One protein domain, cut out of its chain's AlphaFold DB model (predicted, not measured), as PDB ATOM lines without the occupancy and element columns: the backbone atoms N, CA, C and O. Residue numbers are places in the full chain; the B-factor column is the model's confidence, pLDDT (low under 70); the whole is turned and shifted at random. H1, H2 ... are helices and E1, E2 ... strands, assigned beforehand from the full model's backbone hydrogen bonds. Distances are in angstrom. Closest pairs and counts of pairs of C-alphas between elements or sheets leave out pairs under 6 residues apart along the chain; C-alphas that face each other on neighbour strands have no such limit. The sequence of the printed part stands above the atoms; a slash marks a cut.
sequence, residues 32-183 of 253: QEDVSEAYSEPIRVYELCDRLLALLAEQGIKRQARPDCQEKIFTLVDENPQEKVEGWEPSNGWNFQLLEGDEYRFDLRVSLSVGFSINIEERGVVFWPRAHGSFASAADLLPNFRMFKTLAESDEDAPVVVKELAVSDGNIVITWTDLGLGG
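This is residues 32 to 183 of the 253 residues of an uncharacterized protein of Candidatus Berkelbacteria bacterium Licking1014_96 (UniProt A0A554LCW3). What does the model look like? A long hairpin, E5 and E6, with a short strand at each edge, E1 and E7, makes a curled sheet like part of a barrel, and H2 packs across it with H3 at its side. By the open end of that hairpin stands a smaller three-stranded sheet, E2, E3 and E4, which H2 also reaches, with H1 packed by its strand E2. What is it built of? The printed part has 152 residues, with three named helices and seven named strands in the order E1 H1 E2 E3 E4 E5 E6 H2 H3 E7; the class is mixed, and named elements hold 74 residues, under half. Both sheets are antiparallel, in the orders E1 - E5 - E6 - E7 and E2 - E3 - E4. The whole is compact, with a radius of gyration of the C-alphas of 17.0 A, yet elongated, with spans of 58 by 33 by 32 A.

Where does the first named element begin? After residues 32 to 43, which have no named element, strand E1 covers residues 44 to 47, with C-alpha 44 at (98.802, -77.289, 23.019). What follows it? Helix H1 is residues 50 to 58, 12.4 A long, and then come strands E2, residues 61 to 64, E3, residues 73 to 78 and 16.3 A long, and E4, residues 93 to 97. Where are the longest strands? E5, residues 109 to 119, measures 31.4 A from C-alpha 109 at (108.837, -79.493, 23.750), and E6, residues 124 to 133, measures 28.8 A. What comes last? Helix H2 is residues 141 to 153, 17.9 A long, helix H3 is residues 160 to 167, and strand E7 is residues 172 to 175, ending with C-alpha 175 at (81.815, -68.233, 38.496).

How is the larger sheet joined? E5 and E6 form a hairpin, with N 115 and O 128 at 2.8 A; E1 is an edge strand beside E5, with N 46 and O 110 at 2.8 A, and E7 is the edge strand beside E6, with N 127 and O 172 at 2.8 A. What is on it? H2 is on this sheet at a height of 7.5 A, over E5 and E6, and its closest C-alphas to E6 are those of Arg 130 and Asn 144, 5.2 A apart. H3 is on it too, only just at the sheet's level with a height of 3.8 A. How do the helices meet? H2 and H3 touch at Lys 149 and Ala 166, closest C-alphas 4.7 A apart, at a steep tilt of 61 degrees, opposite ways; H2, with residues 147 to 151 alone, touches H1 at Thr 150 and Leu 56, 6.5 A, at a steep tilt of 51 degrees, opposite ways. In H1, H2 and H3, every O i to N i+4 pair is within hydrogen-bond range. And the smaller sheet? E2, E3 and E4 form a meander, each strand the antiparallel neighbour of the one before, with N 64 and O 75 at 2.8 A and N 76 and O 94 at 2.8 A. H1 and H2 lie on the same face of it, two layers with helices on one face, and the closest C-alphas of E4 and E6, Trp 94 and Gly 133, are 5.2 A apart.

How large is it? The two C-alphas farthest apart, those of Glu 103 and Gly 183, are 58.1 A apart. Is anything cut, and which links are long? The printed part has no cut; the links E3 to E4 and E4 to E5 are long, with 14 and 11 residues. Where is confidence low? The mean pLDDT of the printed part is 88.0, and residues 34 to 37, 81 to 82 and 85 to 91 are under 70.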
ATOM      1  N   GLN A  32      93.489 -83.866  33.674       88.38
ATOM      2  CA  GLN A  32      94.444 -84.959  33.723       88.38
ATOM      3  C   GLN A  32      94.040 -85.938  34.837       88.38
ATOM      4  O   GLN A  32      93.729 -85.529  35.958       88.38
ATOM      5  N   GLU A  33      94.005 -87.229  34.515       82.00
ATOM      6  CA  GLU A  33      93.706 -88.291  35.481       82.00
ATOM      7  C   GLU A  33      94.937 -88.590  36.361       82.00
ATOM      8  O   GLU A  33      96.077 -88.354  35.957       82.00
ATOM      9  N   ASP A  34      94.704 -89.083  37.581       69.19
ATOM     10  CA  ASP A  34      95.724 -89.607  38.508       69.19
ATOM     11  C   ASP A  34      96.853 -88.650  38.951       69.19
ATOM     12  O   ASP A  34      97.874 -89.087  39.487       69.19
ATOM     13  N   VAL A  35      96.673 -87.336  38.803       63.75
ATOM     14  CA  VAL A  35      97.596 -86.315  39.332       63.75
ATOM     15  C   VAL A  35      97.092 -85.710  40.643       63.75
ATOM     16  O   VAL A  35      95.898 -85.490  40.835       63.75
ATOM     17  N   SER A  36      98.022 -85.423  41.563       60.50
ATOM     18  CA  SER A  36      97.721 -84.815  42.871       60.50
ATOM     19  C   SER A  36      97.213 -83.376  42.772       60.50
ATOM     20  O   SER A  36      96.579 -82.875  43.697       60.50
ATOM     21  N   GLU A  37      97.513 -82.704  41.664       68.56
ATOM     22  CA  GLU A  37      97.131 -81.326  41.387       68.56
ATOM     23  C   GLU A  37      96.094 -81.311  40.260       68.56
ATOM     24  O   GLU A  37      96.208 -82.049  39.281       68.56
ATOM     25  N   ALA A  38      95.061 -80.478  40.396       83.38
ATOM     26  CA  ALA A  38      94.009 -80.379  39.397       83.38
ATOM     27  C   ALA A  38      94.514 -79.581  38.186       83.38
ATOM     28  O   ALA A  38      94.423 -78.351  38.158       83.38
ATOM     29  N   TYR A  39      95.038 -80.296  37.192       89.62
ATOM     30  CA  TYR A  39      95.481 -79.752  35.910       89.62
ATOM     31  C   TYR A  39      94.647 -80.263  34.750       89.62
ATOM     32  O   TYR A  39      93.991 -81.304  34.834       89.62
ATOM     33  N   SER A  40      94.686 -79.528  33.645       93.94
ATOM     34  CA  SER A  40      94.184 -80.015  32.374       93.94
ATOM     35  C   SER A  40      95.198 -80.943  31.716       93.94
ATOM     36  O   SER A  40      96.405 -80.797  31.903       93.94
ATOM     37  N   GLU A  41      94.720 -81.825  30.845       93.81
ATOM     38  CA  GLU A  41      95.571 -82.398  29.804       93.81
ATOM     39  C   GLU A  41      96.247 -81.270  28.990       93.81
ATOM     40  O   GLU A  41      95.713 -80.150  28.930       93.81
ATOM     41  N   PRO A  42      97.401 -81.534  28.348       93.94
ATOM     42  CA  PRO A  42      98.034 -80.573  27.453       93.94
ATOM     43  C   PRO A  42      97.058 -80.053  26.392       93.94
ATOM     44  O   PRO A  42      96.532 -80.812  25.581       93.94
ATOM     45  N   ILE A  43      96.836 -78.739  26.380       94.50
ATOM     46  CA  ILE A  43      95.916 -78.077  25.438       94.50
ATOM     47  C   ILE A  43      96.609 -77.713  24.125       94.50
ATOM     48  O   ILE A  43      95.962 -77.546  23.092       94.50
ATOM     49  N   ARG A  44      97.937 -77.570  24.165       94.44
ATOM     50  CA  ARG A  44      98.802 -77.289  23.019       94.44
ATOM     51  C   ARG A  44     100.228 -77.700  23.367       94.44
ATOM     52  O   ARG A  44     100.660 -77.496  24.497       94.44
ATOM     53  N   VAL A  45     100.955 -78.244  22.399       95.12
ATOM     54  CA  VAL A  45     102.381 -78.565  22.537       95.12
ATOM     55  C   VAL A  45     103.145 -77.776  21.485       95.12
ATOM     56  O   VAL A  45     102.771 -77.793  20.314       95.12
ATOM     57  N   TYR A  46     104.198 -77.093  21.913       95.06
ATOM     58  CA  TYR A  46     105.092 -76.313  21.068       95.06
ATOM     59  C   TYR A  46     106.462 -76.972  21.030       95.06
ATOM     60  O   TYR A  46     107.006 -77.321  22.074       95.06
ATOM     61  N   GLU A  47     107.037 -77.100  19.841       94.75
ATOM     62  CA  GLU A  47     108.456 -77.403  19.670       94.75
ATOM     63  C   GLU A  47     109.209 -76.076  19.522       94.75
ATOM     64  O   GLU A  47     108.941 -75.307  18.595       94.75
ATOM     65  N   LEU A  48     110.104 -75.764  20.462       95.00
ATOM     66  CA  LEU A  48     110.811 -74.484  20.488       95.00
ATOM     67  C   LEU A  48     111.896 -74.447  19.405       95.00
ATOM     68  O   LEU A  48     113.041 -74.839  19.625       95.00
ATOM     69  N   CYS A  49     111.532 -73.949  18.227       93.75
ATOM     70  CA  CYS A  49     112.481 -73.635  17.164       93.75
ATOM     71  C   CYS A  49     113.210 -72.306  17.423       93.75
ATOM     72  O   CYS A  49     112.783 -71.504  18.257       93.75
ATOM     73  N   ASP A  50     114.263 -72.023  16.648       94.88
ATOM     74  CA  ASP A  50     115.084 -70.806  16.782       94.88
ATOM     75  C   ASP A  50     114.257 -69.513  16.820       94.88
ATOM     76  O   ASP A  50     114.549 -68.606  17.597       94.88
ATOM     77  N   ARG A  51     113.174 -69.443  16.033       95.81
ATOM     78  CA  ARG A  51     112.250 -68.299  16.036       95.81
ATOM     79  C   ARG A  51     111.564 -68.120  17.392       95.81
ATOM     80  O   ARG A  51     111.505 -67.008  17.900       95.81
ATOM     81  N   LEU A  52     111.025 -69.198  17.963       95.94
ATOM     82  CA  LEU A  52     110.338 -69.149  19.258       95.94
ATOM     83  C   LEU A  52     111.328 -68.889  20.394       95.94
ATOM     84  O   LEU A  52     111.021 -68.120  21.299       95.94
ATOM     85  N   LEU A  53     112.529 -69.463  20.321       96.06
ATOM     86  CA  LEU A  53     113.604 -69.190  21.273       96.06
ATOM     87  C   LEU A  53     114.027 -67.715  21.247       96.06
ATOM     88  O   LEU A  53     114.242 -67.132  22.308       96.06
ATOM     89  N   ALA A  54     114.104 -67.095  20.066       95.88
ATOM     90  CA  ALA A  54     114.386 -65.667  19.939       95.88
ATOM     91  C   ALA A  54     113.279 -64.804  20.568       95.88
ATOM     92  O   ALA A  54     113.583 -63.912  21.357       95.88
ATOM     93  N   LEU A  55     112.004 -65.115  20.300       96.12
ATOM     94  CA  LEU A  55     110.865 -64.413  20.907       96.12
ATOM     95  C   LEU A  55     110.856 -64.544  22.437       96.12
ATOM     96  O   LEU A  55     110.660 -63.561  23.145       96.12
ATOM     97  N   LEU A  56     111.114 -65.743  22.961       95.56
ATOM     98  CA  LEU A  56     111.241 -65.972  24.401       95.56
ATOM     99  C   LEU A  56     112.384 -65.142  25.002       95.56
ATOM    100  O   LEU A  56     112.201 -64.517  26.048       95.56
ATOM    101  N   ALA A  57     113.526 -65.066  24.316       93.62
ATOM    102  CA  ALA A  57     114.668 -64.275  24.764       93.62
ATOM    103  C   ALA A  57     114.368 -62.766  24.806       93.62
ATOM    104  O   ALA A  57     114.812 -62.094  25.739       93.62
ATOM    105  N   GLU A  58     113.591 -62.239  23.851       92.69
ATOM    106  CA  GLU A  58     113.098 -60.849  23.865       92.69
ATOM    107  C   GLU A  58     112.203 -60.564  25.078       92.69
ATOM    108  O   GLU A  58     112.234 -59.462  25.624       92.69
ATOM    109  N   GLN A  59     111.462 -61.573  25.548       90.19
ATOM    110  CA  GLN A  59     110.634 -61.507  26.758       90.19
ATOM    111  C   GLN A  59     111.405 -61.835  28.048       90.19
ATOM    112  O   GLN A  59     110.808 -61.964  29.115       90.19
ATOM    113  N   GLY A  60     112.734 -61.961  27.976       89.19
ATOM    114  CA  GLY A  60     113.591 -62.221  29.134       89.19
ATOM    115  C   GLY A  60     113.733 -63.696  29.513       89.19
ATOM    116  O   GLY A  60     114.491 -63.997  30.436       89.19
ATOM    117  N   ILE A  61     113.092 -64.615  28.784       92.12
ATOM    118  CA  ILE A  61     113.236 -66.061  28.971       92.12
ATOM    119  C   ILE A  61     114.407 -66.553  28.123       92.12
ATOM    120  O   ILE A  61     114.297 -66.731  26.911       92.12
ATOM    121  N   LYS A  62     115.556 -66.767  28.758       90.94
ATOM    122  CA  LYS A  62     116.823 -67.018  28.059       90.94
ATOM    123  C   LYS A  62     117.404 -68.378  28.406       90.94
ATOM    124  O   LYS A  62     117.136 -68.934  29.469       90.94
ATOM    125  N   ARG A  63     118.258 -68.890  27.517       89.69
ATOM    126  CA  ARG A  63     119.078 -70.070  27.804       89.69
ATOM    127  C   ARG A  63     120.091 -69.743  28.899       89.69
ATOM    128  O   ARG A  63     120.840 -68.776  28.781       89.69
ATOM    129  N   GLN A  64     120.143 -70.595  29.912       87.00
ATOM    130  CA  GLN A  64     121.191 -70.607  30.921       87.00
ATOM    131  C   GLN A  64     122.290 -71.598  30.520       87.00
ATOM    132  O   GLN A  64     121.991 -72.689  30.029       87.00
ATOM    133  N   ALA A  65     123.555 -71.234  30.741       82.44
ATOM    134  CA  ALA A  65     124.662 -72.174  30.604       82.44
ATOM    135  C   ALA A  65     124.692 -73.119  31.813       82.44
ATOM    136  O   ALA A  65     124.541 -72.682  32.959       82.44
ATOM    137  N   ARG A  66     124.901 -74.410  31.563       79.06
ATOM    138  CA  ARG A  66     124.915 -75.472  32.579       79.06
ATOM    139  C   ARG A  66     126.215 -76.280  32.496       79.06
ATOM    140  O   ARG A  66     126.185 -77.482  32.189       79.06
ATOM    141  N   PRO A  67     127.379 -75.650  32.770       78.75
ATOM    142  CA  PRO A  67     128.660 -76.352  32.776       78.75
ATOM    143  C   PRO A  67     128.716 -77.431  33.869       78.75
ATOM    144  O   PRO A  67     129.390 -78.446  33.693       78.75
ATOM    145  N   ASP A  68     127.955 -77.254  34.954       81.19
ATOM    146  CA  ASP A  68     127.739 -78.222  36.035       81.19
ATOM    147  C   ASP A  68     127.169 -79.561  35.532       81.19
ATOM    148  O   ASP A  68     127.496 -80.619  36.069       81.19
ATOM    149  N   CYS A  69     126.391 -79.531  34.446       79.00
ATOM    150  CA  CYS A  69     125.786 -80.703  33.812       79.00
ATOM    151  C   CYS A  69     126.430 -81.067  32.462       79.00
ATOM    152  O   CYS A  69     125.809 -81.764  31.656       79.00
ATOM    153  N   GLN A  70     127.659 -80.607  32.189       81.38
ATOM    154  CA  GLN A  70     128.356 -80.818  30.907       81.38
ATOM    155  C   GLN A  70     127.510 -80.404  29.686       81.38
ATOM    156  O   GLN A  70     127.602 -81.036  28.636       81.38
ATOM    157  N   GLU A  71     126.644 -79.392  29.833       77.56
ATOM    158  CA  GLU A  71     125.716 -78.936  28.785       77.56
ATOM    159  C   GLU A  71     124.761 -80.026  28.254       77.56
ATOM    160  O   GLU A  71     124.195 -79.886  27.174       77.56
ATOM    161  N   LYS A  72     124.528 -81.109  29.012       84.38
ATOM    162  CA  LYS A  72     123.578 -82.181  28.646       84.38
ATOM    163  C   LYS A  72     122.120 -81.846  28.950       84.38
ATOM    164  O   LYS A  72     121.230 -82.646  28.670       84.38
ATOM    165  N   ILE A  73     121.874 -80.679  29.538       87.75
ATOM    166  CA  ILE A  73     120.543 -80.153  29.821       87.75
ATOM    167  C   ILE A  73     120.454 -78.778  29.180       87.75
ATOM    168  O   ILE A  73     121.273 -77.901  29.457       87.75
ATOM    169  N   PHE A  74     119.441 -78.586  28.345       91.25
ATOM    170  CA  PHE A  74     119.074 -77.262  27.878       91.25
ATOM    171  C   PHE A  74     118.150 -76.648  28.927       91.25
ATOM    172  O   PHE A  74     117.101 -77.212  29.232       91.25
ATOM    173  N   THR A  75     118.542 -75.516  29.504       91.06
ATOM    174  CA  THR A  75     117.774 -74.848  30.561       91.06
ATOM    175  C   THR A  75     117.340 -73.467  30.086       91.06
ATOM    176  O   THR A  75     118.184 -72.653  29.713       91.06
ATOM    177  N   LEU A  76     116.035 -73.195  30.107       92.94
ATOM    178  CA  LEU A  76     115.464 -71.856  29.946       92.94
ATOM    179  C   LEU A  76     115.068 -71.291  31.305       92.94
ATOM    180  O   LEU A  76     114.492 -72.007  32.120       92.94
ATOM    181  N   VAL A  77     115.332 -70.010  31.535       90.69
ATOM    182  CA  VAL A  77     115.035 -69.321  32.800       90.69
ATOM    183  C   VAL A  77     114.402 -67.970  32.526       90.69
ATOM    184  O   VAL A  77     114.794 -67.288  31.579       90.69
ATOM    185  N   ASP A  78     113.413 -67.605  33.337       86.06
ATOM    186  CA  ASP A  78     112.825 -66.265  33.334       86.06
ATOM    187  C   ASP A  78     113.778 -65.324  34.075       86.06
ATOM    188  O   ASP A  78     113.944 -65.433  35.288       86.06
ATOM    189  N   GLU A  79     114.434 -64.450  33.310       78.25
ATOM    190  CA  GLU A  79     115.642 -63.707  33.674       78.25
ATOM    191  C   GLU A  79     116.868 -64.604  33.899       78.25
ATOM    192  O   GLU A  79     116.857 -65.527  34.705       78.25
ATOM    193  N   ASN A  80     117.979 -64.309  33.214       70.50
ATOM    194  CA  ASN A  80     119.212 -65.084  33.353       70.50
ATOM    195  C   ASN A  80     120.017 -64.616  34.582       70.50
ATOM    196  O   ASN A  80     120.621 -63.540  34.529       70.50
ATOM    197  N   PRO A  81     120.087 -65.386  35.687       67.88
ATOM    198  CA  PRO A  81     120.792 -64.945  36.885       67.88
ATOM    199  C   PRO A  81     122.302 -64.910  36.676       67.88
ATOM    200  O   PRO A  81     122.957 -64.083  37.295       67.88
ATOM    201  N   GLN A  82     122.850 -65.734  35.773       66.00
ATOM    202  CA  GLN A  82     124.282 -65.749  35.458       66.00
ATOM    203  C   GLN A  82     124.748 -64.458  34.772       66.00
ATOM    204  O   GLN A  82     125.913 -64.097  34.900       66.00
ATOM    205  N   GLU A  83     123.850 -63.726  34.100       70.44
ATOM    206  CA  GLU A  83     124.153 -62.375  33.598       70.44
ATOM    207  C   GLU A  83     124.353 -61.373  34.751       70.44
ATOM    208  O   GLU A  83     125.020 -60.355  34.571       70.44
ATOM    209  N   LYS A  84     123.780 -61.646  35.932       72.38
ATOM    210  CA  LYS A  84     123.838 -60.775  37.117       72.38
ATOM    211  C   LYS A  84     124.895 -61.239  38.128       72.38
ATOM    212  O   LYS A  84     125.596 -60.404  38.694       72.38
ATOM    213  N   VAL A  85     124.990 -62.547  38.380       69.75
ATOM    214  CA  VAL A  85     125.885 -63.186  39.357       69.75
ATOM    215  C   VAL A  85     126.369 -64.530  38.807       69.75
ATOM    216  O   VAL A  85     125.589 -65.469  38.642       69.75
ATOM    217  N   GLU A  86     127.671 -64.638  38.549       69.56
ATOM    218  CA  GLU A  86     128.295 -65.865  38.048       69.56
ATOM    219  C   GLU A  86     128.129 -67.032  39.041       69.56
ATOM    220  O   GLU A  86     128.285 -66.866  40.251       69.56
ATOM    221  N   GLY A  87     127.799 -68.223  38.532       64.56
ATOM    222  CA  GLY A  87     127.639 -69.441  39.339       64.56
ATOM    223  C   GLY A  87     126.309 -69.570  40.090       64.56
ATOM    224  O   GLY A  87     126.117 -70.552  40.805       64.56
ATOM    225  N   TRP A  88     125.376 -68.626  39.933       65.94
ATOM    226  CA  TRP A  88     124.056 -68.738  40.549       65.94
ATOM    227  C   TRP A  88     123.111 -69.606  39.705       65.94
ATOM    228  O   TRP A  88     122.893 -69.340  38.521       65.94
ATOM    229  N   GLU A  89     122.530 -70.639  40.319       60.56
ATOM    230  CA  GLU A  89     121.454 -71.437  39.729       60.56
ATOM    231  C   GLU A  89     120.079 -70.895  40.158       60.56
ATOM    232  O   GLU A  89     119.815 -70.771  41.359       60.56
ATOM    233  N   PRO A  90     119.180 -70.569  39.214       59.72
ATOM    234  CA  PRO A  90     117.804 -70.248  39.543       59.72
ATOM    235  C   PRO A  90     117.064 -71.502  40.001       59.72
ATOM    236  O   PRO A  90     117.174 -72.573  39.407       59.72
ATOM    237  N   SER A  91     116.204 -71.334  41.001       59.09
ATOM    238  CA  SER A  91     115.234 -72.350  41.422       59.09
ATOM    239  C   SER A  91     114.082 -72.546  40.423       59.09
ATOM    240  O   SER A  91     113.241 -73.415  40.630       59.09
ATOM    241  N   ASN A  92     114.025 -71.741  39.353       71.12
ATOM    242  CA  ASN A  92     112.865 -71.590  38.478       71.12
ATOM    243  C   ASN A  92     113.266 -71.581  36.996       71.12
ATOM    244  O   ASN A  92     113.607 -70.535  36.444       71.12
ATOM    245  N   GLY A  93     113.200 -72.738  36.337       85.75
ATOM    246  CA  GLY A  93     113.488 -72.854  34.909       85.75
ATOM    247  C   GLY A  93     112.860 -74.087  34.265       85.75
ATOM    248  O   GLY A  93     112.424 -75.012  34.951       85.75
ATOM    249  N   TRP A  94     112.818 -74.092  32.937       92.81
ATOM    250  CA  TRP A  94     112.416 -75.240  32.129       92.81
ATOM    251  C   TRP A  94     113.657 -75.991  31.680       92.81
ATOM    252  O   TRP A  94     114.506 -75.433  30.986       92.81
ATOM    253  N   ASN A  95     113.748 -77.252  32.081       90.38
ATOM    254  CA  ASN A  95     114.835 -78.134  31.700       90.38
ATOM    255  C   ASN A  95     114.344 -79.092  30.622       90.38
ATOM    256  O   ASN A  95     113.275 -79.697  30.754       90.38
ATOM    257  N   PHE A  96     115.170 -79.258  29.599       92.38
ATOM    258  CA  PHE A  96     114.950 -80.156  28.480       92.38
ATOM    259  C   PHE A  96     116.159 -81.084  28.377       92.38
ATOM    260  O   PHE A  96     117.310 -80.637  28.399       92.38
ATOM    261  N   GLN A  97     115.897 -82.385  28.308       88.94
ATOM    262  CA  GLN A  97     116.938 -83.395  28.142       88.94
ATOM    263  C   GLN A  97     117.215 -83.656  26.665       88.94
ATOM    264  O   GLN A  97     116.435 -83.268  25.795       88.94
ATOM    265  N   LEU A  98     118.337 -84.315  26.388       88.12
ATOM    266  CA  LEU A  98     118.599 -84.889  25.074       88.12
ATOM    267  C   LEU A  98     117.502 -85.894  24.696       88.12
ATOM    268  O   LEU A  98     116.966 -86.596  25.555       88.12
ATOM    269  N   LEU A  99     117.179 -85.960  23.407       85.44
ATOM    270  CA  LEU A  99     116.321 -87.004  22.864       85.44
ATOM    271  C   LEU A  99     116.980 -88.369  23.083       85.44
ATOM    272  O   LEU A  99     118.199 -88.516  22.989       85.44
ATOM    273  N   GLU A 100     116.167 -89.383  23.370       79.12
ATOM    274  CA  GLU A 100     116.668 -90.737  23.594       79.12
ATOM    275  C   GLU A 100     117.427 -91.241  22.354       79.12
ATOM    276  O   GLU A 100     116.880 -91.307  21.253       79.12
ATOM    277  N   GLY A 101     118.708 -91.579  22.535       79.25
ATOM    278  CA  GLY A 101     119.586 -92.033  21.455       79.25
ATOM    279  C   GLY A 101     120.232 -90.924  20.612       79.25
ATOM    280  O   GLY A 101     120.892 -91.249  19.628       79.25
ATOM    281  N   ASP A 102     120.081 -89.648  20.985       78.31
ATOM    282  CA  ASP A 102     120.724 -88.510  20.320       78.31
ATOM    283  C   ASP A 102     121.695 -87.795  21.278       78.31
ATOM    284  O   ASP A 102     121.358 -87.487  22.419       78.31
ATOM    285  N   GLU A 103     122.921 -87.530  20.826       77.75
ATOM    286  CA  GLU A 103     123.945 -86.844  21.629       77.75
ATOM    287  C   GLU A 103     123.910 -85.314  21.477       77.75
ATOM    288  O   GLU A 103     124.592 -84.606  22.220       77.75
ATOM    289  N   TYR A 104     123.128 -84.792  20.528       80.44
ATOM    290  CA  TYR A 104     123.190 -83.391  20.106       80.44
ATOM    291  C   TYR A 104     121.838 -82.672  20.097       80.44
ATOM    292  O   TYR A 104     121.813 -81.440  20.071       80.44
ATOM    293  N   ARG A 105     120.712 -83.395  20.100       86.06
ATOM    294  CA  ARG A 105     119.371 -82.794  20.008       86.06
ATOM    295  C   ARG A 105     118.603 -82.884  21.318       86.06
ATOM    296  O   ARG A 105     118.392 -83.969  21.846       86.06
ATOM    297  N   PHE A 106     118.120 -81.739  21.791       89.81
ATOM    298  CA  PHE A 106     117.256 -81.640  22.967       89.81
ATOM    299  C   PHE A 106     115.783 -81.817  22.606       89.81
ATOM    300  O   PHE A 106     115.330 -81.364  21.554       89.81
ATOM    301  N   ASP A 107     115.022 -82.411  23.519       91.12
ATOM    302  CA  ASP A 107     113.567 -82.453  23.465       91.12
ATOM    303  C   ASP A 107     112.980 -81.100  23.883       91.12
ATOM    304  O   ASP A 107     112.484 -80.941  24.998       91.12
ATOM    305  N   LEU A 108     113.053 -80.102  23.001       93.19
ATOM    306  CA  LEU A 108     112.580 -78.738  23.256       93.19
ATOM    307  C   LEU A 108     111.052 -78.600  23.150       93.19
ATOM    308  O   LEU A 108     110.543 -77.641  22.571       93.19
ATOM    309  N   ARG A 109     110.299 -79.561  23.690       95.06
ATOM    310  CA  ARG A 109     108.837 -79.493  23.750       95.06
ATOM    311  C   ARG A 109     108.372 -78.774  25.008       95.06
ATOM    312  O   ARG A 109     108.730 -79.155  26.121       95.06
ATOM    313  N   VAL A 110     107.513 -77.776  24.817       95.81
ATOM    314  CA  VAL A 110     106.760 -77.115  25.884       95.81
ATOM    315  C   VAL A 110     105.279 -77.413  25.716       95.81
ATOM    316  O   VAL A 110     104.682 -77.103  24.687       95.81
ATOM    317  N   SER A 111     104.672 -78.004  26.738       95.12
ATOM    318  CA  SER A 111     103.236 -78.281  26.781       95.12
ATOM    319  C   SER A 111     102.523 -77.210  27.592       95.12
ATOM    320  O   SER A 111     102.877 -76.968  28.742       95.12
ATOM    321  N   LEU A 112     101.506 -76.579  27.016       95.44
ATOM    322  CA  LEU A 112     100.627 -75.682  27.756       95.44
ATOM    323  C   LEU A 112      99.510 -76.485  28.418       95.44
ATOM    324  O   LEU A 112      98.919 -77.367  27.796       95.44
ATOM    325  N   SER A 113      99.200 -76.153  29.663       94.69
ATOM    326  CA  SER A 113      98.056 -76.684  30.400       94.69
ATOM    327  C   SER A 113      97.429 -75.575  31.252       94.69
ATOM    328  O   SER A 113      97.924 -74.443  31.305       94.69
ATOM    329  N   VAL A 114      96.312 -75.897  31.898       94.75
ATOM    330  CA  VAL A 114      95.603 -75.006  32.817       94.75
ATOM    331  C   VAL A 114      95.528 -75.666  34.187       94.75
ATOM    332  O   VAL A 114      95.139 -76.826  34.290       94.75
ATOM    333  N   GLY A 115      95.896 -74.937  35.237       93.62
ATOM    334  CA  GLY A 115      95.642 -75.333  36.622       93.62
ATOM    335  C   GLY A 115      94.338 -74.765  37.156       93.62
ATOM    336  O   GLY A 115      93.880 -73.725  36.688       93.62
ATOM    337  N   PHE A 116      93.748 -75.467  38.127       93.75
ATOM    338  CA  PHE A 116      92.431 -75.152  38.681       93.75
ATOM    339  C   PHE A 116      92.419 -75.103  40.210       93.75
ATOM    340  O   PHE A 116      92.932 -76.001  40.880       93.75
ATOM    341  N   SER A 117      91.765 -74.092  40.783       91.94
ATOM    342  CA  SER A 117      91.485 -73.999  42.223       91.94
ATOM    343  C   SER A 117      90.118 -73.393  42.464       91.94
ATOM    344  O   SER A 117      89.592 -72.630  41.657       91.94
ATOM    345  N   ILE A 118      89.534 -73.735  43.605       92.00
ATOM    346  CA  ILE A 118      88.325 -73.083  44.090       92.00
ATOM    347  C   ILE A 118      88.712 -71.749  44.720       92.00
ATOM    348  O   ILE A 118      89.554 -71.713  45.616       92.00
ATOM    349  N   ASN A 119      88.030 -70.677  44.326       91.06
ATOM    350  CA  ASN A 119      88.082 -69.401  45.020       91.06
ATOM    351  C   ASN A 119      86.694 -69.074  45.583       91.06
ATOM    352  O   ASN A 119      85.719 -68.880  44.854       91.06
ATOM    353  N   ILE A 120      86.605 -69.067  46.913       87.00
ATOM    354  CA  ILE A 120      85.355 -68.821  47.637       87.00
ATOM    355  C   ILE A 120      84.949 -67.346  47.563       87.00
ATOM    356  O   ILE A 120      83.755 -67.065  47.469       87.00
ATOM    357  N   GLU A 121      85.916 -66.428  47.582       89.44
ATOM    358  CA  GLU A 121      85.680 -64.979  47.535       89.44
ATOM    359  C   GLU A 121      85.133 -64.570  46.166       89.44
ATOM    360  O   GLU A 121      84.081 -63.940  46.080       89.44
ATOM    361  N   GLU A 122      85.771 -65.057  45.102       89.44
ATOM    362  CA  GLU A 122      85.346 -64.852  43.710       89.44
ATOM    363  C   GLU A 122      84.157 -65.737  43.306       89.44
ATOM    364  O   GLU A 122      83.664 -65.674  42.180       89.44
ATOM    365  N   ARG A 123      83.678 -66.588  44.225       92.56
ATOM    366  CA  ARG A 123      82.556 -67.511  44.017       92.56
ATOM    367  C   ARG A 123      82.702 -68.314  42.720       92.56
ATOM    368  O   ARG A 123      81.779 -68.339  41.904       92.56
ATOM    369  N   GLY A 124      83.841 -68.975  42.528       95.38
ATOM    370  CA  GLY A 124      84.113 -69.704  41.292       95.38
ATOM    371  C   GLY A 124      85.340 -70.606  41.321       95.38
ATOM    372  O   GLY A 124      85.936 -70.875  42.366       95.38
ATOM    373  N   VAL A 125      85.711 -71.075  40.130       95.50
ATOM    374  CA  VAL A 125      86.963 -71.790  39.868       95.50
ATOM    375  C   VAL A 125      87.923 -70.847  39.153       95.50
ATOM    376  O   VAL A 125      87.586 -70.319  38.094       95.50
ATOM    377  N   VAL A 126      89.110 -70.653  39.720       95.31
ATOM    378  CA  VAL A 126      90.202 -69.894  39.102       95.31
ATOM    379  C   VAL A 126      91.004 -70.829  38.217       95.31
ATOM    380  O   VAL A 126      91.309 -71.957  38.603       95.31
ATOM    381  N   PHE A 127      91.323 -70.347  37.027       95.19
ATOM    382  CA  PHE A 127      92.137 -71.019  36.033       95.19
ATOM    383  C   PHE A 127      93.420 -70.216  35.883       95.19
ATOM    384  O   PHE A 127      93.340 -69.012  35.640       95.19
ATOM    385  N   TRP A 128      94.573 -70.872  35.957       93.81
ATOM    386  CA  TRP A 128      95.866 -70.234  35.707       93.81
ATOM    387  C   TRP A 128      96.685 -71.021  34.681       93.81
ATOM    388  O   TRP A 128      96.582 -72.249  34.603       93.81
ATOM    389  N   PRO A 129      97.515 -70.338  33.883       94.44
ATOM    390  CA  PRO A 129      98.319 -70.961  32.854       94.44
ATOM    391  C   PRO A 129      99.519 -71.695  33.446       94.44
ATOM    392  O   PRO A 129     100.144 -71.256  34.417       94.44
ATOM    393  N   ARG A 130      99.887 -72.801  32.803       92.50
ATOM    394  CA  ARG A 130     101.108 -73.553  33.088       92.50
ATOM    395  C   ARG A 130     101.814 -73.903  31.790       92.50
ATOM    396  O   ARG A 130     101.176 -74.247  30.795       92.50
ATOM    397  N   ALA A 131     103.137 -73.813  31.815       93.88
ATOM    398  CA  ALA A 131     103.998 -74.205  30.715       93.88
ATOM    399  C   ALA A 131     104.950 -75.287  31.220       93.88
ATOM    400  O   ALA A 131     105.793 -75.035  32.081       93.88
ATOM    401  N   HIS A 132     104.808 -76.494  30.689       91.12
ATOM    402  CA  HIS A 132     105.578 -77.655  31.102       91.12
ATOM    403  C   HIS A 132     106.702 -77.931  30.111       91.12
ATOM    404  O   HIS A 132     106.434 -78.180  28.938       91.12
ATOM    405  N   GLY A 133     107.945 -77.904  30.581       89.56
ATOM    406  CA  GLY A 133     109.082 -78.439  29.839       89.56
ATOM    407  C   GLY A 133     109.025 -79.966  29.791       89.56
ATOM    408  O   GLY A 133     108.341 -80.597  30.599       89.56
ATOM    409  N   SER A 134     109.758 -80.561  28.855       86.88
ATOM    410  CA  SER A 134     109.784 -82.014  28.642       86.88
ATOM    411  C   SER A 134     110.379 -82.811  29.808       86.88
ATOM    412  O   SER A 134     110.020 -83.973  29.981       86.88
ATOM    413  N   PHE A 135     111.258 -82.206  30.618       84.81
ATOM    414  CA  PHE A 135     111.883 -82.876  31.762       84.81
ATOM    415  C   PHE A 135     111.551 -82.230  33.110       84.81
ATOM    416  O   PHE A 135     111.086 -82.907  34.023       84.81
ATOM    417  N   ALA A 136     111.774 -80.922  33.251       85.06
ATOM    418  CA  ALA A 136     111.374 -80.181  34.447       85.06
ATOM    419  C   ALA A 136     110.888 -78.783  34.068       85.06
ATOM    420  O   ALA A 136     111.228 -78.261  33.008       85.06
ATOM    421  N   SER A 137     110.077 -78.184  34.933       86.00
ATOM    422  CA  SER A 137     109.417 -76.901  34.674       86.00
ATOM    423  C   SER A 137     109.562 -75.973  35.867       86.00
ATOM    424  O   SER A 137     109.723 -76.441  36.995       86.00
ATOM    425  N   ALA A 138     109.444 -74.669  35.624       84.06
ATOM    426  CA  ALA A 138     109.424 -73.688  36.697       84.06
ATOM    427  C   ALA A 138     108.260 -73.972  37.664       84.06
ATOM    428  O   ALA A 138     107.143 -74.274  37.230       84.06
ATOM    429  N   ALA A 139     108.509 -73.857  38.969       81.31
ATOM    430  CA  ALA A 139     107.470 -74.017  39.981       81.31
ATOM    431  C   ALA A 139     106.567 -72.775  40.050       81.31
ATOM    432  O   ALA A 139     105.343 -72.903  40.120       81.31
ATOM    433  N   ASP A 140     107.176 -71.591  39.948       84.19
ATOM    434  CA  ASP A 140     106.521 -70.301  40.155       84.19
ATOM    435  C   ASP A 140     105.531 -69.916  39.048       84.19
ATOM    436  O   ASP A 140     105.741 -70.168  37.858       84.19
ATOM    437  N   LEU A 141     104.452 -69.236  39.448       85.00
ATOM    438  CA  LEU A 141     103.362 -68.837  38.552       85.00
ATOM    439  C   LEU A 141     103.785 -67.794  37.511       85.00
ATOM    440  O   LEU A 141     103.383 -67.900  36.356       85.00
ATOM    441  N   LEU A 142     104.603 -66.805  37.887       88.06
ATOM    442  CA  LEU A 142     104.967 -65.707  36.985       88.06
ATOM    443  C   LEU A 142     105.823 -66.171  35.786       88.06
ATOM    444  O   LEU A 142     105.426 -65.872  34.656       88.06
ATOM    445  N   PRO A 143     106.912 -66.949  35.970       89.75
ATOM    446  CA  PRO A 143     107.634 -67.546  34.847       89.75
ATOM    447  C   PRO A 143     106.719 -68.383  33.945       89.75
ATOM    448  O   PRO A 143     106.728 -68.225  32.723       89.75
ATOM    449  N   ASN A 144     105.870 -69.229  34.544       91.12
ATOM    450  CA  ASN A 144     104.882 -70.023  33.809       91.12
ATOM    451  C   ASN A 144     103.971 -69.150  32.944       91.12
ATOM    452  O   ASN A 144     103.793 -69.449  31.764       91.12
ATOM    453  N   PHE A 145     103.443 -68.060  33.500       92.75
ATOM    454  CA  PHE A 145     102.595 -67.137  32.762       92.75
ATOM    455  C   PHE A 145     103.338 -66.463  31.606       92.75
ATOM    456  O   PHE A 145     102.809 -66.432  30.500       92.75
ATOM    457  N   ARG A 146     104.566 -65.974  31.811       92.81
ATOM    458  CA  ARG A 146     105.349 -65.320  30.744       92.81
ATOM    459  C   ARG A 146     105.662 -66.267  29.587       92.81
ATOM    460  O   ARG A 146     105.460 -65.898  28.431       92.81
ATOM    461  N   MET A 147     106.089 -67.496  29.888       94.75
ATOM    462  CA  MET A 147     106.306 -68.542  28.880       94.75
ATOM    463  C   MET A 147     105.005 -68.844  28.130       94.75
ATOM    464  O   MET A 147     104.971 -68.813  26.901       94.75
ATOM    465  N   PHE A 148     103.919 -69.085  28.869       95.50
ATOM    466  CA  PHE A 148     102.608 -69.380  28.298       95.50
ATOM    467  C   PHE A 148     102.120 -68.255  27.382       95.50
ATOM    468  O   PHE A 148     101.726 -68.520  26.250       95.50
ATOM    469  N   LYS A 149     102.174 -67.006  27.856       95.75
ATOM    470  CA  LYS A 149     101.737 -65.816  27.125       95.75
ATOM    471  C   LYS A 149     102.539 -65.627  25.843       95.75
ATOM    472  O   LYS A 149     101.940 -65.478  24.787       95.75
ATOM    473  N   THR A 150     103.866 -65.724  25.920       95.50
ATOM    474  CA  THR A 150     104.741 -65.566  24.747       95.50
ATOM    475  C   THR A 150     104.416 -66.601  23.669       95.50
ATOM    476  O   THR A 150     104.288 -66.262  22.495       95.50
ATOM    477  N   LEU A 151     104.229 -67.866  24.063       96.25
ATOM    478  CA  LEU A 151     103.868 -68.930  23.127       96.25
ATOM    479  C   LEU A 151     102.460 -68.723  22.550       96.25
ATOM    480  O   LEU A 151     102.285 -68.826  21.338       96.25
ATOM    481  N   ALA A 152     101.488 -68.367  23.391       95.19
ATOM    482  CA  ALA A 152     100.110 -68.092  22.992       95.19
ATOM    483  C   ALA A 152      99.988 -66.928  21.995       95.19
ATOM    484  O   ALA A 152      99.259 -67.039  21.014       95.19
ATOM    485  N   GLU A 153     100.697 -65.823  22.228       94.38
ATOM    486  CA  GLU A 153     100.672 -64.639  21.359       94.38
ATOM    487  C   GLU A 153     101.392 -64.878  20.025       94.38
ATOM    488  O   GLU A 153     101.075 -64.236  19.026       94.38
ATOM    489  N   SER A 154     102.333 -65.828  19.986       94.19
ATOM    490  CA  SER A 154     103.061 -66.204  18.767       94.19
ATOM    491  C   SER A 154     102.302 -67.165  17.835       94.19
ATOM    492  O   SER A 154     102.784 -67.438  16.728       94.19
ATOM    493  N   ASP A 155     101.153 -67.690  18.278       94.44
ATOM    494  CA  ASP A 155     100.348 -68.708  17.594       94.44
ATOM    495  C   ASP A 155      98.931 -68.188  17.294       94.44
ATOM    496  O   ASP A 155      98.035 -68.179  18.145       94.44
ATOM    497  N   GLU A 156      98.706 -67.776  16.042       93.06
ATOM    498  CA  GLU A 156      97.397 -67.311  15.568       93.06
ATOM    499  C   GLU A 156      96.311 -68.393  15.655       93.06
ATOM    500  O   GLU A 156      95.132 -68.056  15.768       93.06
ATOM    501  N   ASP A 157      96.683 -69.673  15.694       94.62
ATOM    502  CA  ASP A 157      95.767 -70.810  15.784       94.62
ATOM    503  C   ASP A 157      95.637 -71.352  17.218       94.62
ATOM    504  O   ASP A 157      95.026 -72.404  17.440       94.62
ATOM    505  N   ALA A 158      96.178 -70.642  18.217       93.56
ATOM    506  CA  ALA A 158      96.064 -71.055  19.609       93.56
ATOM    507  C   ALA A 158      94.583 -71.206  20.037       93.56
ATOM    508  O   ALA A 158      93.742 -70.370  19.671       93.56
ATOM    509  N   PRO A 159      94.245 -72.233  20.847       94.00
ATOM    510  CA  PRO A 159      92.892 -72.423  21.365       94.00
ATOM    511  C   PRO A 159      92.341 -71.172  22.063       94.00
ATOM    512  O   PRO A 159      93.079 -70.439  22.717       94.00
ATOM    513  N   VAL A 160      91.024 -70.956  21.994       93.88
ATOM    514  CA  VAL A 160      90.370 -69.753  22.556       93.88
ATOM    515  C   VAL A 160      90.729 -69.535  24.029       93.88
ATOM    516  O   VAL A 160      91.099 -68.429  24.406       93.88
ATOM    517  N   VAL A 161      90.700 -70.594  24.840       93.69
ATOM    518  CA  VAL A 161      91.049 -70.530  26.270       93.69
ATOM    519  C   VAL A 161      92.514 -70.148  26.521       93.69
ATOM    520  O   VAL A 161      92.812 -69.474  27.501       93.69
ATOM    521  N   VAL A 162      93.429 -70.520  25.617       93.94
ATOM    522  CA  VAL A 162      94.847 -70.132  25.687       93.94
ATOM    523  C   VAL A 162      94.988 -68.631  25.453       93.94
ATOM    524  O   VAL A 162      95.640 -67.942  26.233       93.94
ATOM    525  N   LYS A 163      94.324 -68.109  24.419       94.25
ATOM    526  CA  LYS A 163      94.325 -66.672  24.118       94.25
ATOM    527  C   LYS A 163      93.677 -65.856  25.235       94.25
ATOM    528  O   LYS A 163      94.196 -64.813  25.612       94.25
ATOM    529  N   GLU A 164      92.576 -66.352  25.793       94.69
ATOM    530  CA  GLU A 164      91.889 -65.723  26.921       94.69
ATOM    531  C   GLU A 164      92.820 -65.611  28.138       94.69
ATOM    532  O   GLU A 164      93.036 -64.513  28.642       94.69
ATOM    533  N   LEU A 165      93.460 -66.709  28.556       94.25
ATOM    534  CA  LEU A 165      94.416 -66.709  29.671       94.25
ATOM    535  C   LEU A 165      95.614 -65.774  29.438       94.25
ATOM    536  O   LEU A 165      96.055 -65.109  30.373       94.25
ATOM    537  N   ALA A 166      96.121 -65.695  28.203       93.38
ATOM    538  CA  ALA A 166      97.244 -64.826  27.844       93.38
ATOM    539  C   ALA A 166      96.920 -63.325  27.998       93.38
ATOM    540  O   ALA A 166      97.783 -62.546  28.408       93.38
ATOM    541  N   VAL A 167      95.674 -62.931  27.712       92.88
ATOM    542  CA  VAL A 167      95.194 -61.540  27.822       92.88
ATOM    543  C   VAL A 167      94.742 -61.191  29.247       92.88
ATOM    544  O   VAL A 167      94.772 -60.025  29.626       92.88
ATOM    545  N   SER A 168      94.360 -62.182  30.056       87.12
ATOM    546  CA  SER A 168      93.764 -61.989  31.391       87.12
ATOM    547  C   SER A 168      94.790 -61.842  32.526       87.12
ATOM    548  O   SER A 168      94.519 -62.242  33.656       87.12
ATOM    549  N   ASP A 169      96.003 -61.371  32.224       79.25
ATOM    550  CA  ASP A 169      97.132 -61.312  33.171       79.25
ATOM    551  C   ASP A 169      97.370 -62.625  33.952       79.25
ATOM    552  O   ASP A 169      97.873 -62.636  35.076       79.25
ATOM    553  N   GLY A 170      97.018 -63.760  33.338       78.56
ATOM    554  CA  GLY A 170      97.294 -65.090  33.865       78.56
ATOM    555  C   GLY A 170      96.213 -65.687  34.759       78.56
ATOM    556  O   GLY A 170      96.459 -66.756  35.305       78.56
ATOM    557  N   ASN A 171      95.028 -65.082  34.902       90.12
ATOM    558  CA  ASN A 171      93.913 -65.741  35.588       90.12
ATOM    559  C   ASN A 171      92.570 -65.488  34.904       90.12
ATOM    560  O   ASN A 171      92.236 -64.353  34.580       90.12
ATOM    561  N   ILE A 172      91.755 -66.534  34.770       93.88
ATOM    562  CA  ILE A 172      90.321 -66.398  34.479       93.88
ATOM    563  C   ILE A 172      89.509 -67.060  35.586       93.88
ATOM    564  O   ILE A 172      89.941 -68.050  36.175       93.88
ATOM    565  N   VAL A 173      88.328 -66.518  35.872       95.00
ATOM    566  CA  VAL A 173      87.412 -67.074  36.871       95.00
ATOM    567  C   VAL A 173      86.148 -67.546  36.177       95.00
ATOM    568  O   VAL A 173      85.501 -66.777  35.472       95.00
ATOM    569  N   ILE A 174      85.784 -68.805  36.407       96.56
ATOM    570  CA  ILE A 174      84.478 -69.344  36.023       96.56
ATOM    571  C   ILE A 174      83.601 -69.340  37.261       96.56
ATOM    572  O   ILE A 174      83.821 -70.126  38.189       96.56
ATOM    573  N   THR A 175      82.635 -68.429  37.303       96.69
ATOM    574  CA  THR A 175      81.815 -68.233  38.496       96.69
ATOM    575  C   THR A 175      80.811 -69.369  38.666       96.69
ATOM    576  O   THR A 175      80.428 -70.055  37.715       96.69
ATOM    577  N   TRP A 176      80.304 -69.557  39.884       95.81
ATOM    578  CA  TRP A 176      79.214 -70.497  40.132       95.81
ATOM    579  C   TRP A 176      77.990 -70.179  39.281       95.81
ATOM    580  O   TRP A 176      77.317 -71.099  38.826       95.81
ATOM    581  N   THR A 177      77.718 -68.901  39.019       95.81
ATOM    582  CA  THR A 177      76.613 -68.479  38.155       95.81
ATOM    583  C   THR A 177      76.810 -68.960  36.718       95.81
ATOM    584  O   THR A 177      75.873 -69.527  36.157       95.81
ATOM    585  N   ASP A 178      78.023 -68.850  36.166       96.12
ATOM    586  CA  ASP A 178      78.353 -69.345  34.815       96.12
ATOM    587  C   ASP A 178      78.149 -70.864  34.688       96.12
ATOM    588  O   ASP A 178      77.834 -71.386  33.617       96.12
ATOM    589  N   LEU A 179      78.276 -71.584  35.806       95.00
ATOM    590  CA  LEU A 179      78.061 -73.029  35.893       95.00
ATOM    591  C   LEU A 179      76.611 -73.426  36.214       95.00
ATOM    592  O   LEU A 179      76.333 -74.623  36.344       95.00
ATOM    593  N   GLY A 180      75.691 -72.467  36.360       94.75
ATOM    594  CA  GLY A 180      74.309 -72.722  36.783       94.75
ATOM    595  C   GLY A 180      74.182 -73.132  38.256       94.75
ATOM    596  O   GLY A 180      73.237 -73.814  38.639       94.75
ATOM    597  N   LEU A 181      75.153 -72.744  39.081       95.44
ATOM    598  CA  LEU A 181      75.310 -73.091  40.495       95.44
ATOM    599  C   LEU A 181      75.339 -71.843  41.395       95.44
ATOM    600  O   LEU A 181      75.889 -71.896  42.487       95.44
ATOM    601  N   GLY A 182      74.761 -70.714  40.971       94.44
ATOM    602  CA  GLY A 182      74.916 -69.410  41.638       94.44
ATOM    603  C   GLY A 182      74.717 -69.417  43.164       94.44
ATOM    604  O   GLY A 182      75.511 -68.808  43.881       94.44
ATOM    605  N   GLY A 183      73.718 -70.141  43.680       93.94
ATOM    606  CA  GLY A 183      73.442 -70.268  45.118       93.94
ATOM    607  C   GLY A 183      74.132 -71.442  45.829       93.94
ATOM    608  O   GLY A 183      73.744 -71.789  46.946       93.94
TER     609      GLY A 183